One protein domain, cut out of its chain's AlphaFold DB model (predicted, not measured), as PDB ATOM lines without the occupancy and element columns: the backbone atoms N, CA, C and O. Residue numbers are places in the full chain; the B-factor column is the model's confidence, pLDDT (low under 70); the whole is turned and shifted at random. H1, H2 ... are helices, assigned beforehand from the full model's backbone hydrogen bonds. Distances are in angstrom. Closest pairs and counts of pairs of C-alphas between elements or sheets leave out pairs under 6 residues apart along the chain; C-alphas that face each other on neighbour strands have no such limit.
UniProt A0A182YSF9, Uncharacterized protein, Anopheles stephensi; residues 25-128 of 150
ATOM      1  N   ARG A  25      10.513  37.001  21.617       55.81
ATOM      2  CA  ARG A  25       9.908  36.628  20.325       55.81
ATOM      3  C   ARG A  25       8.604  37.378  20.048       55.81
ATOM      4  O   ARG A  25       8.329  37.645  18.885       55.81
ATOM      5  N   ASP A  26       7.890  37.772  21.100       65.00
ATOM      6  CA  ASP A  26       6.602  38.477  21.009       65.00
ATOM      7  C   ASP A  26       6.729  39.988  21.272       65.00
ATOM      8  O   ASP A  26       5.740  40.716  21.346       65.00
ATOM      9  N   LEU A  27       7.954  40.500  21.434       79.38
ATOM     10  CA  LEU A  27       8.171  41.931  21.599       79.38
ATOM     11  C   LEU A  27       8.206  42.589  20.219       79.38
ATOM     12  O   LEU A  27       9.119  42.344  19.440       79.38
ATOM     13  N   PHE A  28       7.260  43.489  19.959       82.12
ATOM     14  CA  PHE A  28       7.138  44.234  18.695       82.12
ATOM     15  C   PHE A  28       8.416  44.987  18.264       82.12
ATOM     16  O   PHE A  28       8.620  45.238  17.084       82.12
ATOM     17  N   TRP A  29       9.302  45.323  19.208       87.75
ATOM     18  CA  TRP A  29      10.583  45.991  18.942       87.75
ATOM     19  C   TRP A  29      11.777  45.036  18.816       87.75
ATOM     20  O   TRP A  29      12.908  45.495  18.633       87.75
ATOM     21  N   TRP A  30      11.576  43.725  18.965       89.50
ATOM     22  CA  TRP A  30      12.649  42.739  18.902       89.50
ATOM     23  C   TRP A  30      12.838  42.201  17.488       89.50
ATOM     24  O   TRP A  30      11.948  41.587  16.908       89.50
ATOM     25  N   THR A  31      14.040  42.377  16.946       89.69
ATOM     26  CA  THR A  31      14.365  41.999  15.567       89.69
ATOM     27  C   THR A  31      15.417  40.884  15.519       89.69
ATOM     28  O   THR A  31      16.195  40.717  16.468       89.69
ATOM     29  N   PRO A  32      15.509  40.116  14.412       90.25
ATOM     30  CA  PRO A  32      16.572  39.125  14.219       90.25
ATOM     31  C   PRO A  32      17.984  39.714  14.363       90.25
ATOM     32  O   PRO A  32      18.882  39.051  14.877       90.25
ATOM     33  N   LEU A  33      18.165  40.987  13.991       91.50
ATOM     34  CA  LEU A  33      19.417  41.717  14.176       91.50
ATOM     35  C   LEU A  33      19.800  41.851  15.659       91.50
ATOM     36  O   LEU A  33      20.949  41.605  16.021       91.50
ATOM     37  N   LEU A  34      18.849  42.201  16.535       93.94
ATOM     38  CA  LEU A  34      19.105  42.301  17.979       93.94
ATOM     39  C   LEU A  34      19.485  40.958  18.597       93.94
ATOM     40  O   LEU A  34      20.319  40.919  19.502       93.94
ATOM     41  N   ARG A  35      18.908  39.864  18.090       92.25
ATOM     42  CA  ARG A  35      19.284  38.507  18.493       92.25
ATOM     43  C   ARG A  35      20.749  38.221  18.164       92.25
ATOM     44  O   ARG A  35      21.498  37.869  19.067       92.25
ATOM     45  N   LEU A  36      21.164  38.472  16.921       93.88
ATOM     46  CA  LEU A  36      22.552  38.292  16.484       93.88
ATOM     47  C   LEU A  36      23.528  39.134  17.329       93.88
ATOM     48  O   LEU A  36      24.553  38.641  17.793       93.88
ATOM     49  N   LEU A  37      23.200  40.408  17.565       95.38
ATOM     50  CA  LEU A  37      24.036  41.303  18.369       95.38
ATOM     51  C   LEU A  37      24.127  40.857  19.833       95.38
ATOM     52  O   LEU A  37      25.191  40.972  20.442       95.38
ATOM     53  N   ARG A  38      23.037  40.321  20.397       94.50
ATOM     54  CA  ARG A  38      23.041  39.736  21.742       94.50
ATOM     55  C   ARG A  38      23.941  38.505  21.800       94.50
ATOM     56  O   ARG A  38      24.791  38.450  22.681       94.50
ATOM     57  N   GLU A  39      23.810  37.579  20.855       94.56
ATOM     58  CA  GLU A  39      24.656  36.380  20.773       94.56
ATOM     59  C   GLU A  39      26.142  36.744  20.621       94.56
ATOM     60  O   GLU A  39      27.009  36.124  21.232       94.56
ATOM     61  N   ASN A  40      26.463  37.783  19.844       94.56
ATOM     62  CA  ASN A  40      27.830  38.302  19.733       94.56
ATOM     63  C   ASN A  40      28.337  38.870  21.063       94.56
ATOM     64  O   ASN A  40      29.466  38.594  21.466       94.56
ATOM     65  N   CYS A  41      27.503  39.647  21.757       96.06
ATOM     66  CA  CYS A  41      27.843  40.216  23.058       96.06
ATOM     67  C   CYS A  41      28.064  39.123  24.116       96.06
ATOM     68  O   CYS A  41      29.005  39.218  24.900       96.06
ATOM     69  N   GLU A  42      27.223  38.088  24.135       95.06
ATOM     70  CA  GLU A  42      27.358  36.938  25.036       95.06
ATOM     71  C   GLU A  42      28.641  36.159  24.745       95.06
ATOM     72  O   GLU A  42      29.439  35.957  25.656       95.06
ATOM     73  N   ARG A  43      28.921  35.854  23.471       94.44
ATOM     74  CA  ARG A  43      30.178  35.207  23.065       94.44
ATOM     75  C   ARG A  43      31.415  36.003  23.480       94.44
ATOM     76  O   ARG A  43      32.363  35.428  24.009       94.44
ATOM     77  N   ALA A  44      31.409  37.323  23.286       93.25
ATOM     78  CA  ALA A  44      32.520  38.182  23.697       93.25
ATOM     79  C   ALA A  44      32.693  38.214  25.228       93.25
ATOM     80  O   ALA A  44      33.817  38.209  25.733       93.25
ATOM     81  N   ARG A  45      31.582  38.204  25.980       94.12
ATOM     82  CA  ARG A  45      31.599  38.118  27.446       94.12
ATOM     83  C   ARG A  45      32.191  36.792  27.917       94.12
ATOM     84  O   ARG A  45      33.035  36.797  28.808       94.12
ATOM     85  N   ASP A  46      31.761  35.684  27.324       94.00
ATOM     86  CA  ASP A  46      32.209  34.349  27.707       94.00
ATOM     87  C   ASP A  46      33.702  34.173  27.403       94.00
ATOM     88  O   ASP A  46      34.447  33.722  28.272       94.00
ATOM     89  N   ARG A  47      34.174  34.660  26.244       91.25
ATOM     90  CA  ARG A  47      35.605  34.722  25.902       91.25
ATOM     91  C   ARG A  47      36.403  35.469  26.973       91.25
ATOM     92  O   ARG A  47      37.366  34.932  27.504       91.25
ATOM     93  N   MET A  48      35.962  36.668  27.359       92.25
ATOM     94  CA  MET A  48      36.615  37.465  28.407       92.25
ATOM     95  C   MET A  48      36.691  36.731  29.760       92.25
ATOM     96  O   MET A  48      37.668  36.890  30.494       92.25
ATOM     97  N   GLN A  49      35.665  35.948  30.108       90.94
ATOM     98  CA  GLN A  49      35.618  35.193  31.364       90.94
ATOM     99  C   GLN A  49      36.526  33.961  31.343       90.94
ATOM    100  O   GLN A  49      37.161  33.665  32.354       90.94
ATOM    101  N   GLN A  50      36.596  33.273  30.204       91.62
ATOM    102  CA  GLN A  50      37.375  32.046  30.027       91.62
ATOM    103  C   GLN A  50      38.873  32.309  29.841       91.62
ATOM    104  O   GLN A  50      39.686  31.455  30.187       91.62
ATOM    105  N   THR A  51      39.260  33.482  29.337       89.44
ATOM    106  CA  THR A  51      40.671  33.841  29.185       89.44
ATOM    107  C   THR A  51      41.340  34.062  30.545       89.44
ATOM    108  O   THR A  51      40.930  34.926  31.334       89.44
ATOM    109  N   SER A  52      42.392  33.281  30.802       85.69
ATOM    110  CA  SER A  52      43.255  33.382  31.984       85.69
ATOM    111  C   SER A  52      44.386  34.395  31.811       85.69
ATOM    112  O   SER A  52      44.800  35.006  32.794       85.69
ATOM    113  N   ASP A  53      44.875  34.577  30.581       93.44
ATOM    114  CA  ASP A  53      45.931  35.538  30.277       93.44
ATOM    115  C   ASP A  53      45.434  36.988  30.400       93.44
ATOM    116  O   ASP A  53      44.337  37.338  29.957       93.44
ATOM    117  N   LEU A  54      46.242  37.850  31.019       89.19
ATOM    118  CA  LEU A  54      45.843  39.225  31.324       89.19
ATOM    119  C   LEU A  54      45.743  40.084  30.054       89.19
ATOM    120  O   LEU A  54      44.832  40.910  29.933       89.19
ATOM    121  N   GLN A  55      46.666  39.891  29.109       90.06
ATOM    122  CA  GLN A  55      46.730  40.676  27.883       90.06
ATOM    123  C   GLN A  55      45.579  40.289  26.953       90.06
ATOM    124  O   GLN A  55      44.826  41.161  26.513       90.06
ATOM    125  N   GLU A  56      45.361  38.997  26.732       90.50
ATOM    126  CA  GLU A  56      44.228  38.506  25.950       90.50
ATOM    127  C   GLU A  56      42.882  38.865  26.595       90.50
ATOM    128  O   GLU A  56      41.948  39.269  25.896       90.50
ATOM    129  N   ARG A  57      42.779  38.819  27.932       91.75
ATOM    130  CA  ARG A  57      41.574  39.260  28.648       91.75
ATOM    131  C   ARG A  57      41.298  40.743  28.416       91.75
ATOM    132  O   ARG A  57      40.134  41.124  28.300       91.75
ATOM    133  N   SER A  58      42.331  41.585  28.339       92.06
ATOM    134  CA  SER A  58      42.161  43.016  28.059       92.06
ATOM    135  C   SER A  58      41.586  43.268  26.657       92.06
ATOM    136  O   SER A  58      40.683  44.095  26.503       92.06
ATOM    137  N   ILE A  59      42.028  42.492  25.661       92.81
ATOM    138  CA  ILE A  59      41.528  42.550  24.282       92.81
ATOM    139  C   ILE A  59      40.078  42.060  24.235       92.81
ATOM    140  O   ILE A  59      39.205  42.769  23.735       92.81
ATOM    141  N   ALA A  60      39.785  40.907  24.842       92.31
ATOM    142  CA  ALA A  60      38.426  40.371  24.923       92.31
ATOM    143  C   ALA A  60      37.467  41.313  25.679       92.31
ATOM    144  O   ALA A  60      36.298  41.450  25.320       92.31
ATOM    145  N   ALA A  61      37.954  42.027  26.700       93.25
ATOM    146  CA  ALA A  61      37.177  43.050  27.391       93.25
ATOM    147  C   ALA A  61      36.867  44.255  26.488       93.25
ATOM    148  O   ALA A  61      35.766  44.806  26.570       93.25
ATOM    149  N   ALA A  62      37.801  44.665  25.625       94.88
ATOM    150  CA  ALA A  62      37.560  45.705  24.628       94.88
ATOM    151  C   ALA A  62      36.521  45.254  23.585       94.88
ATOM    152  O   ALA A  62      35.568  45.993  23.336       94.88
ATOM    153  N   GLU A  63      36.630  44.026  23.067       94.06
ATOM    154  CA  GLU A  63      35.646  43.419  22.156       94.06
ATOM    155  C   GLU A  63      34.246  43.326  22.787       94.06
ATOM    156  O   GLU A  63      33.236  43.653  22.165       94.06
ATOM    157  N   HIS A  64      34.154  42.928  24.058       95.75
ATOM    158  CA  HIS A  64      32.875  42.893  24.763       95.75
ATOM    159  C   HIS A  64      32.286  44.302  24.951       95.75
ATOM    160  O   HIS A  64      31.074  44.490  24.828       95.75
ATOM    161  N   ARG A  65      33.120  45.317  25.224       96.06
ATOM    162  CA  ARG A  65      32.664  46.713  25.342       96.06
ATOM    163  C   ARG A  65      32.093  47.236  24.025       96.06
ATOM    164  O   ARG A  65      31.045  47.881  24.062       96.06
ATOM    165  N   THR A  66      32.737  46.957  22.892       96.19
ATOM    166  CA  THR A  66      32.238  47.374  21.571       96.19
ATOM    167  C   THR A  66      30.939  46.652  21.224       96.19
ATOM    168  O   THR A  66      29.935  47.317  20.971       96.19
ATOM    169  N   ALA A  67      30.895  45.323  21.364       95.50
ATOM    170  CA  ALA A  67      29.687  44.531  21.123       95.50
ATOM    171  C   ALA A  67      28.500  44.985  21.994       95.50
ATOM    172  O   ALA A  67      27.370  45.105  21.516       95.50
ATOM    173  N   ARG A  68      28.750  45.310  23.270       96.19
ATOM    174  CA  ARG A  68      27.726  45.837  24.183       96.19
ATOM    175  C   ARG A  68      27.235  47.224  23.767       96.19
ATOM    176  O   ARG A  68      26.040  47.504  23.881       96.19
ATOM    177  N   ALA A  69      28.133  48.095  23.309       96.75
ATOM    178  CA  ALA A  69      27.766  49.421  22.821       96.75
ATOM    179  C   ALA A  69      26.892  49.326  21.562       96.75
ATOM    180  O   ALA A  69      25.874  50.014  21.475       96.75
ATOM    181  N   ASP A  70      27.242  48.440  20.632       95.38
ATOM    182  CA  ASP A  70      26.497  48.235  19.390       95.38
ATOM    183  C   ASP A  70      25.121  47.619  19.648       95.38
ATOM    184  O   ASP A  70      24.119  48.123  19.136       95.38
ATOM    185  N   LEU A  71      25.032  46.628  20.543       96.31
ATOM    186  CA  LEU A  71      23.751  46.105  21.022       96.31
ATOM    187  C   LEU A  71      22.893  47.218  21.642       96.31
ATOM    188  O   LEU A  71      21.708  47.341  21.334       96.31
ATOM    189  N   GLY A  72      23.480  48.066  22.491       95.94
ATOM    190  CA  GLY A  72      22.775  49.182  23.121       95.94
ATOM    191  C   GLY A  72      22.238  50.206  22.113       95.94
ATOM    192  O   GLY A  72      21.095  50.653  22.241       95.94
ATOM    193  N   LYS A  73      23.034  50.560  21.096       96.56
ATOM    194  CA  LYS A  73      22.612  51.447  19.998       96.56
ATOM    195  C   LYS A  73      21.479  50.820  19.189       96.56
ATOM    196  O   LYS A  73      20.464  51.478  18.967       96.56
ATOM    197  N   ALA A  74      21.618  49.550  18.817       96.00
ATOM    198  CA  ALA A  74      20.615  48.836  18.042       96.00
ATOM    199  C   ALA A  74      19.291  48.703  18.808       96.00
ATOM    200  O   ALA A  74      18.233  48.931  18.228       96.00
ATOM    201  N   ILE A  75      19.320  48.421  20.118       94.56
ATOM    202  CA  ILE A  75      18.102  48.364  20.947       94.56
ATOM    203  C   ILE A  75      17.392  49.720  20.955       94.56
ATOM    204  O   ILE A  75      16.174  49.773  20.791       94.56
ATOM    205  N   LYS A  76      18.134  50.820  21.147       95.69
ATOM    206  CA  LYS A  76      17.555  52.172  21.142       95.69
ATOM    207  C   LYS A  76      16.928  52.509  19.789       95.69
ATOM    208  O   LYS A  76      15.819  53.034  19.764       95.69
ATOM    209  N   ALA A  77      17.612  52.186  18.692       95.38
ATOM    210  CA  ALA A  77      17.105  52.399  17.340       95.38
ATOM    211  C   ALA A  77      15.844  51.566  17.071       95.38
ATOM    212  O   ALA A  77      14.832  52.118  16.656       95.38
ATOM    213  N   SER A  78      15.866  50.273  17.400       94.62
ATOM    214  CA  SER A  78      14.726  49.370  17.202       94.62
ATOM    215  C   SER A  78      13.496  49.841  17.977       94.62
ATOM    216  O   SER A  78      12.423  49.984  17.409       94.62
ATOM    217  N   LYS A  79      13.661  50.194  19.259       91.62
ATOM    218  CA  LYS A  79      12.565  50.739  20.071       91.62
ATOM    219  C   LYS A  79      11.999  52.036  19.501       91.62
ATOM    220  O   LYS A  79      10.786  52.204  19.515       91.62
ATOM    221  N   ARG A  80      12.859  52.943  19.026       93.62
ATOM    222  CA  ARG A  80      12.424  54.202  18.406       93.62
ATOM    223  C   ARG A  80      11.621  53.933  17.137       93.62
ATOM    224  O   ARG A  80      10.529  54.463  17.013       93.62
ATOM    225  N   ASN A  81      12.144  53.102  16.242       92.56
ATOM    226  CA  ASN A  81      11.500  52.800  14.966       92.56
ATOM    227  C   ASN A  81      10.149  52.116  15.177       92.56
ATOM    228  O   ASN A  81       9.152  52.555  14.625       92.56
ATOM    229  N   SER A  82      10.095  51.108  16.048       89.25
ATOM    230  CA  SER A  82       8.846  50.415  16.354       89.25
ATOM    231  C   SER A  82       7.834  51.296  17.088       89.25
ATOM    232  O   SER A  82       6.638  51.059  16.994       89.25
ATOM    233  N   PHE A  83       8.281  52.297  17.852       87.56
ATOM    234  CA  PHE A  83       7.366  53.269  18.451       87.56
ATOM    235  C   PHE A  83       6.817  54.246  17.407       87.56
ATOM    236  O   PHE A  83       5.630  54.546  17.441       87.56
ATOM    237  N   GLN A  84       7.656  54.686  16.467       90.06
ATOM    238  CA  GLN A  84       7.220  55.524  15.353       90.06
ATOM    239  C   GLN A  84       6.186  54.800  14.487       90.06
ATOM    240  O   GLN A  84       5.136  55.359  14.225       90.06
ATOM    241  N   GLU A  85       6.413  53.529  14.162       87.12
ATOM    242  CA  GLU A  85       5.453  52.708  13.412       87.12
ATOM    243  C   GLU A  85       4.074  52.646  14.096       87.12
ATOM    244  O   GLU A  85       3.041  52.737  13.443       87.12
ATOM    245  N   VAL A  86       4.038  52.553  15.431       83.56
ATOM    246  CA  VAL A  86       2.778  52.589  16.192       83.56
ATOM    247  C   VAL A  86       2.101  53.962  16.118       83.56
ATOM    248  O   VAL A  86       0.871  54.013  16.080       83.56
ATOM    249  N   ILE A  87       2.872  55.055  16.106       85.06
ATOM    250  CA  ILE A  87       2.339  56.412  15.916       85.06
ATOM    251  C   ILE A  87       1.748  56.543  14.513       85.06
ATOM    252  O   ILE A  87       0.599  56.947  14.393       85.06
ATOM    253  N   ASP A  88       2.482  56.127  13.483       86.94
ATOM    254  CA  ASP A  88       2.049  56.229  12.088       86.94
ATOM    255  C   ASP A  88       0.730  55.453  11.866       86.94
ATOM    256  O   ASP A  88      -0.216  55.968  11.273       86.94
ATOM    257  N   ILE A  89       0.609  54.251  12.450       82.06
ATOM    258  CA  ILE A  89      -0.631  53.453  12.446       82.06
ATOM    259  C   ILE A  89      -1.782  54.169  13.180       82.06
ATOM    260  O   ILE A  89      -2.948  54.028  12.805       82.06
ATOM    261  N   ALA A  90      -1.485  54.897  14.260       79.19
ATOM    262  CA  ALA A  90      -2.488  55.648  15.012       79.19
ATOM    263  C   ALA A  90      -2.942  56.921  14.279       79.19
ATOM    264  O   ALA A  90      -4.107  57.293  14.385       79.19
ATOM    265  N   GLU A  91      -2.053  57.577  13.531       78.75
ATOM    266  CA  GLU A  91      -2.390  58.739  12.700       78.75
ATOM    267  C   GLU A  91      -3.254  58.345  11.495       78.75
ATOM    268  O   GLU A  91      -4.200  59.059  11.164       78.75
ATOM    269  N   GLU A  92      -2.993  57.185  10.883       83.56
ATOM    270  CA  GLU A  92      -3.818  56.651   9.790       83.56
ATOM    271  C   GLU A  92      -5.244  56.318  10.254       83.56
ATOM    272  O   GLU A  92      -6.223  56.564   9.544       83.56
ATOM    273  N   ASN A  93      -5.383  55.777  11.467       77.62
ATOM    274  CA  ASN A  93      -6.680  55.514  12.070       77.62
ATOM    275  C   ASN A  93      -6.637  55.749  13.581       77.62
ATOM    276  O   ASN A  93      -6.203  54.891  14.355       77.62
ATOM    277  N   VAL A  94      -7.200  56.888  13.990       67.06
ATOM    278  CA  VAL A  94      -7.251  57.365  15.383       67.06
ATOM    279  C   VAL A  94      -7.907  56.352  16.334       67.06
ATOM    280  O   VAL A  94      -7.589  56.329  17.521       67.06
ATOM    281  N   PHE A  95      -8.773  55.468  15.821       72.31
ATOM    282  CA  PHE A  95      -9.430  54.391  16.579       72.31
ATOM    283  C   PHE A  95      -9.020  52.981  16.118       72.31
ATOM    284  O   PHE A  95      -9.672  51.993  16.456       72.31
ATOM    285  N   GLY A  96      -7.949  52.875  15.331       72.44
ATOM    286  CA  GLY A  96      -7.453  51.634  14.746       72.44
ATOM    287  C   GLY A  96      -6.557  50.828  15.687       72.44
ATOM    288  O   GLY A  96      -6.679  50.858  16.913       72.44
ATOM    289  N   ALA A  97      -5.614  50.082  15.109       70.94
ATOM    290  CA  ALA A  97      -4.731  49.197  15.868       70.94
ATOM    291  C   ALA A  97      -3.874  49.943  16.910       70.94
ATOM    292  O   ALA A  97      -3.660  49.416  18.002       70.94
ATOM    293  N   GLY A  98      -3.450  51.182  16.628       67.81
ATOM    294  CA  GLY A  98      -2.703  52.014  17.580       67.81
ATOM    295  C   GLY A  98      -3.494  52.295  18.863       67.81
ATOM    296  O   GLY A  98      -2.992  52.076  19.968       67.81
ATOM    297  N   TYR A  99      -4.770  52.666  18.727       74.06
ATOM    298  CA  TYR A  99      -5.687  52.871  19.851       74.06
ATOM    299  C   TYR A  99      -5.896  51.590  20.670       74.06
ATOM    300  O   TYR A  99      -5.807  51.620  21.897       74.06
ATOM    301  N   LEU A 100      -6.091  50.443  20.011       74.56
ATOM    302  CA  LEU A 100      -6.248  49.149  20.685       74.56
ATOM    303  C   LEU A 100      -4.987  48.731  21.458       74.56
ATOM    304  O   LEU A 100      -5.095  48.213  22.571       74.56
ATOM    305  N   VAL A 101      -3.794  48.977  20.910       72.38
ATOM    306  CA  VAL A 101      -2.517  48.702  21.589       72.38
ATOM    307  C   VAL A 101      -2.362  49.585  22.828       72.38
ATOM    308  O   VAL A 101      -2.015  49.077  23.897       72.38
ATOM    309  N   VAL A 102      -2.660  50.882  22.720       74.38
ATOM    310  CA  VAL A 102      -2.627  51.817  23.856       74.38
ATOM    311  C   VAL A 102      -3.641  51.403  24.921       74.38
ATOM    312  O   VAL A 102      -3.270  51.247  26.083       74.38
ATOM    313  N   LEU A 103      -4.885  51.108  24.535       74.44
ATOM    314  CA  LEU A 103      -5.897  50.593  25.453       74.44
ATOM    315  C   LEU A 103      -5.468  49.285  26.117       74.44
ATOM    316  O   LEU A 103      -5.687  49.131  27.310       74.44
ATOM    317  N   SER A 104      -4.831  48.357  25.396       70.69
ATOM    318  CA  SER A 104      -4.347  47.098  25.982       70.69
ATOM    319  C   SER A 104      -3.320  47.332  27.095       70.69
ATOM    320  O   SER A 104      -3.317  46.613  28.089       70.69
ATOM    321  N   ARG A 105      -2.497  48.379  26.954       69.69
ATOM    322  CA  ARG A 105      -1.488  48.801  27.934       69.69
ATOM    323  C   ARG A 105      -2.104  49.555  29.111       69.69
ATOM    324  O   ARG A 105      -1.669  49.352  30.237       69.69
ATOM    325  N   LEU A 106      -3.114  50.396  28.874       70.44
ATOM    326  CA  LEU A 106      -3.869  51.068  29.940       70.44
ATOM    327  C   LEU A 106      -4.754  50.094  30.734       70.44
ATOM    328  O   LEU A 106      -4.915  50.252  31.941       70.44
ATOM    329  N   ARG A 107      -5.302  49.071  30.074       61.31
ATOM    330  CA  ARG A 107      -6.170  48.045  30.674       61.31
ATOM    331  C   ARG A 107      -5.402  46.980  31.462       61.31
ATOM    332  O   ARG A 107      -6.019  46.074  32.006       61.31
ATOM    333  N   ASP A 108      -4.078  47.092  31.556       55.19
ATOM    334  CA  ASP A 108      -3.237  46.206  32.376       55.19
ATOM    335  C   ASP A 108      -3.431  46.447  33.895       55.19
ATOM    336  O   ASP A 108      -2.863  45.759  34.743       55.19
ATOM    337  N   GLY A 109      -4.294  47.404  34.266       57.34
ATOM    338  CA  GLY A 109      -4.883  47.496  35.598       57.34
ATOM    339  C   GLY A 109      -5.918  46.391  35.831       57.34
ATOM    340  O   GLY A 109      -6.881  46.258  35.085       57.34
ATOM    341  N   ARG A 110      -5.749  45.623  36.916       56.16
ATOM    342  CA  ARG A 110      -6.606  44.502  37.366       56.16
ATOM    343  C   ARG A 110      -8.081  44.839  37.642       56.16
ATOM    344  O   ARG A 110      -8.792  43.982  38.161       56.16
ATOM    345  N   THR A 111      -8.545  46.044  37.344       61.44
ATOM    346  CA  THR A 111      -9.906  46.470  37.659       61.44
ATOM    347  C   THR A 111     -10.810  46.159  36.469       61.44
ATOM    348  O   THR A 111     -10.614  46.738  35.397       61.44
ATOM    349  N   PRO A 112     -11.787  45.247  36.610       59.91
ATOM    350  CA  PRO A 112     -12.818  45.079  35.600       59.91
ATOM    351  C   PRO A 112     -13.507  46.430  35.370       59.91
ATOM    352  O   PRO A 112     -13.762  47.138  36.348       59.91
ATOM    353  N   PRO A 113     -13.796  46.817  34.119       65.38
ATOM    354  CA  PRO A 113     -14.593  48.008  33.872       65.38
ATOM    355  C   PRO A 113     -15.956  47.854  34.562       65.38
ATOM    356  O   PRO A 113     -16.582  46.793  34.477       65.38
ATOM    357  N   GLU A 114     -16.400  48.905  35.254       69.44
ATOM    358  CA  GLU A 114     -17.715  48.927  35.897       69.44
ATOM    359  C   GLU A 114     -18.774  48.636  34.826       69.44
ATOM    360  O   GLU A 114     -18.856  49.335  33.819       69.44
ATOM    361  N   THR A 115     -19.522  47.545  34.986       75.31
ATOM    362  CA  THR A 115     -20.467  47.063  33.958       75.31
ATOM    363  C   THR A 115     -21.905  47.502  34.258       75.31
ATOM    364  O   THR A 115     -22.781  47.415  33.398       75.31
ATOM    365  N   GLU A 116     -22.163  47.995  35.472       88.19
ATOM    366  CA  GLU A 116     -23.491  48.445  35.880       88.19
ATOM    367  C   GLU A 116     -23.847  49.781  35.225       88.19
ATOM    368  O   GLU A 116     -23.172  50.793  35.423       88.19
ATOM    369  N   ARG A 117     -24.941  49.772  34.456       84.38
ATOM    370  CA  ARG A 117     -25.424  50.925  33.687       84.38
ATOM    371  C   ARG A 117     -25.637  52.159  34.563       84.38
ATOM    372  O   ARG A 117     -25.141  53.221  34.209       84.38
ATOM    373  N   ASP A 118     -26.308  52.003  35.699       86.88
ATOM    374  CA  ASP A 118     -26.671  53.127  36.573       86.88
ATOM    375  C   ASP A 118     -25.426  53.805  37.167       86.88
ATOM    376  O   ASP A 118     -25.352  55.027  37.279       86.88
ATOM    377  N   ARG A 119     -24.393  53.015  37.491       83.25
ATOM    378  CA  ARG A 119     -23.109  53.542  37.971       83.25
ATOM    379  C   ARG A 119     -22.330  54.242  36.871       83.25
ATOM    380  O   ARG A 119     -21.749  55.292  37.124       83.25
ATOM    381  N   LEU A 120     -22.317  53.680  35.663       85.00
ATOM    382  CA  LEU A 120     -21.695  54.326  34.507       85.00
ATOM    383  C   LEU A 120     -22.371  55.659  34.186       85.00
ATOM    384  O   LEU A 120     -21.679  56.636  33.930       85.00
ATOM    385  N   GLU A 121     -23.701  55.715  34.234       85.94
ATOM    386  CA  GLU A 121     -24.463  56.942  34.006       85.94
ATOM    387  C   GLU A 121     -24.141  58.006  35.060       85.94
ATOM    388  O   GLU A 121     -23.911  59.163  34.711       85.94
ATOM    389  N   HIS A 122     -24.006  57.606  36.328       87.56
ATOM    390  CA  HIS A 122     -23.575  58.506  37.395       87.56
ATOM    391  C   HIS A 122     -22.151  59.038  37.169       87.56
ATOM    392  O   HIS A 122     -21.931  60.245  37.212       87.56
ATOM    393  N   ILE A 123     -21.198  58.161  36.833       86.00
ATOM    394  CA  ILE A 123     -19.813  58.549  36.520       86.00
ATOM    395  C   ILE A 123     -19.766  59.512  35.326       86.00
ATOM    396  O   ILE A 123     -19.047  60.507  35.367       86.00
ATOM    397  N   VAL A 124     -20.515  59.232  34.256       88.31
ATOM    398  CA  VAL A 124     -20.562  60.093  33.064       88.31
ATOM    399  C   VAL A 124     -21.184  61.445  33.396       88.31
ATOM    400  O   VAL A 124     -20.640  62.462  32.977       88.31
ATOM    401  N   SER A 125     -22.275  61.467  34.164       86.94
ATOM    402  CA  SER A 125     -22.925  62.700  34.621       86.94
ATOM    403  C   SER A 125     -21.989  63.568  35.468       86.94
ATOM    404  O   SER A 125     -21.983  64.787  35.310       86.94
ATOM    405  N   ASP A 126     -21.196  62.954  36.348       87.31
ATOM    406  CA  ASP A 126     -20.249  63.663  37.213       87.31
ATOM    407  C   ASP A 126     -19.028  64.181  36.441       87.31
ATOM    408  O   ASP A 126     -18.573  65.302  36.668       87.31
ATOM    409  N   LEU A 127     -18.483  63.374  35.522       89.56
ATOM    410  CA  LEU A 127     -17.303  63.742  34.733       89.56
ATOM    411  C   LEU A 127     -17.622  64.747  33.622       89.56
ATOM    412  O   LEU A 127     -16.785  65.590  33.299       89.56
ATOM    413  N   PHE A 128     -18.807  64.643  33.024       87.06
ATOM    414  CA  PHE A 128     -19.250  65.460  31.900       87.06
ATOM    415  C   PHE A 128     -20.601  66.107  32.224       87.06
ATOM    416  O   PHE A 128     -21.624  65.741  31.633       87.06
TER     417      PHE A 128
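AT A GLANCE: This is residues 25 to 128 of the 150 residues of an uncharacterized protein of Anopheles stephensi (UniProt A0A182YSF9). A long helical hairpin, in which H1 lies along one part of the much longer H2, makes most of the length of the model. At the other end of H2 the short helix H3 turns off at a steep angle, and beyond it residues 107 to 116 lead out to a small helix, H4, that touches no other helix. Residues 103 to 113 and 115 to 122 stick out from the rest. The printed part has 104 residues with four named helices, in the order H1, H2, H3, H4, and no named strand, and its class is all helix. It is extended, a rod with spans of 75 by 30 by 21 A and a radius of gyration of the C-alphas of 23.4 A.

IN THESE COORDINATES: The printed part begins at Arg 25, and H1 follows at residues 32 to 50, from C-alpha 32 at (16.572, 39.125, 14.219), with 27.1 A from first to last C-alpha. H2, residues 54 to 92, is the longest helix at 56.9 A and ends with C-alpha 92 at (-3.818, 56.651, 9.790). H3 holds residues 97 to 106 and measures 14.2 A. H4, residues 117 to 127, measures 15.2 A and ends with C-alpha 127 at (-17.303, 63.742, 34.733).

HOW THE PARTS SIT: H1 and H2 form a helical hairpin. They touch, and their closest C-alphas, those of Ala 44 and His 64, are 4.8 A apart. Their lines stand at a shallow tilt of 19 degrees, and they run opposite ways. H2 touches H1 with residues 57 to 75 alone. It touches H3 with residues 86 to 90 alone, and the closest C-alphas there, those of Ala 90 and Gly 98, are 4.5 A apart. H2 and H3 stand at a steep tilt of 66 degrees and run opposite ways. H1 and H3 are apart, and H4 is apart from H1, H2 and H3. In H1, H2, H3 and H4 every backbone O i to N i+4 pair is within hydrogen-bond range.

THE WHOLE: The two C-alphas farthest apart, those of Asp 53 and Asp 118, are 75.0 A from each other. The printed part runs from residue 25 to 128 with no cut. The links from H1 to H2 and from H2 to H3 are tight, and the link of 10 residues from H3 to H4 is short; no link is long. Without the stretches that stand free, the body has 85 residues and spans 74 by 28 by 18 A. The mean pLDDT of the printed part is 85.2, and it is under 70 at residues 25 to 26, 94, 98, 105 and 107 to 114.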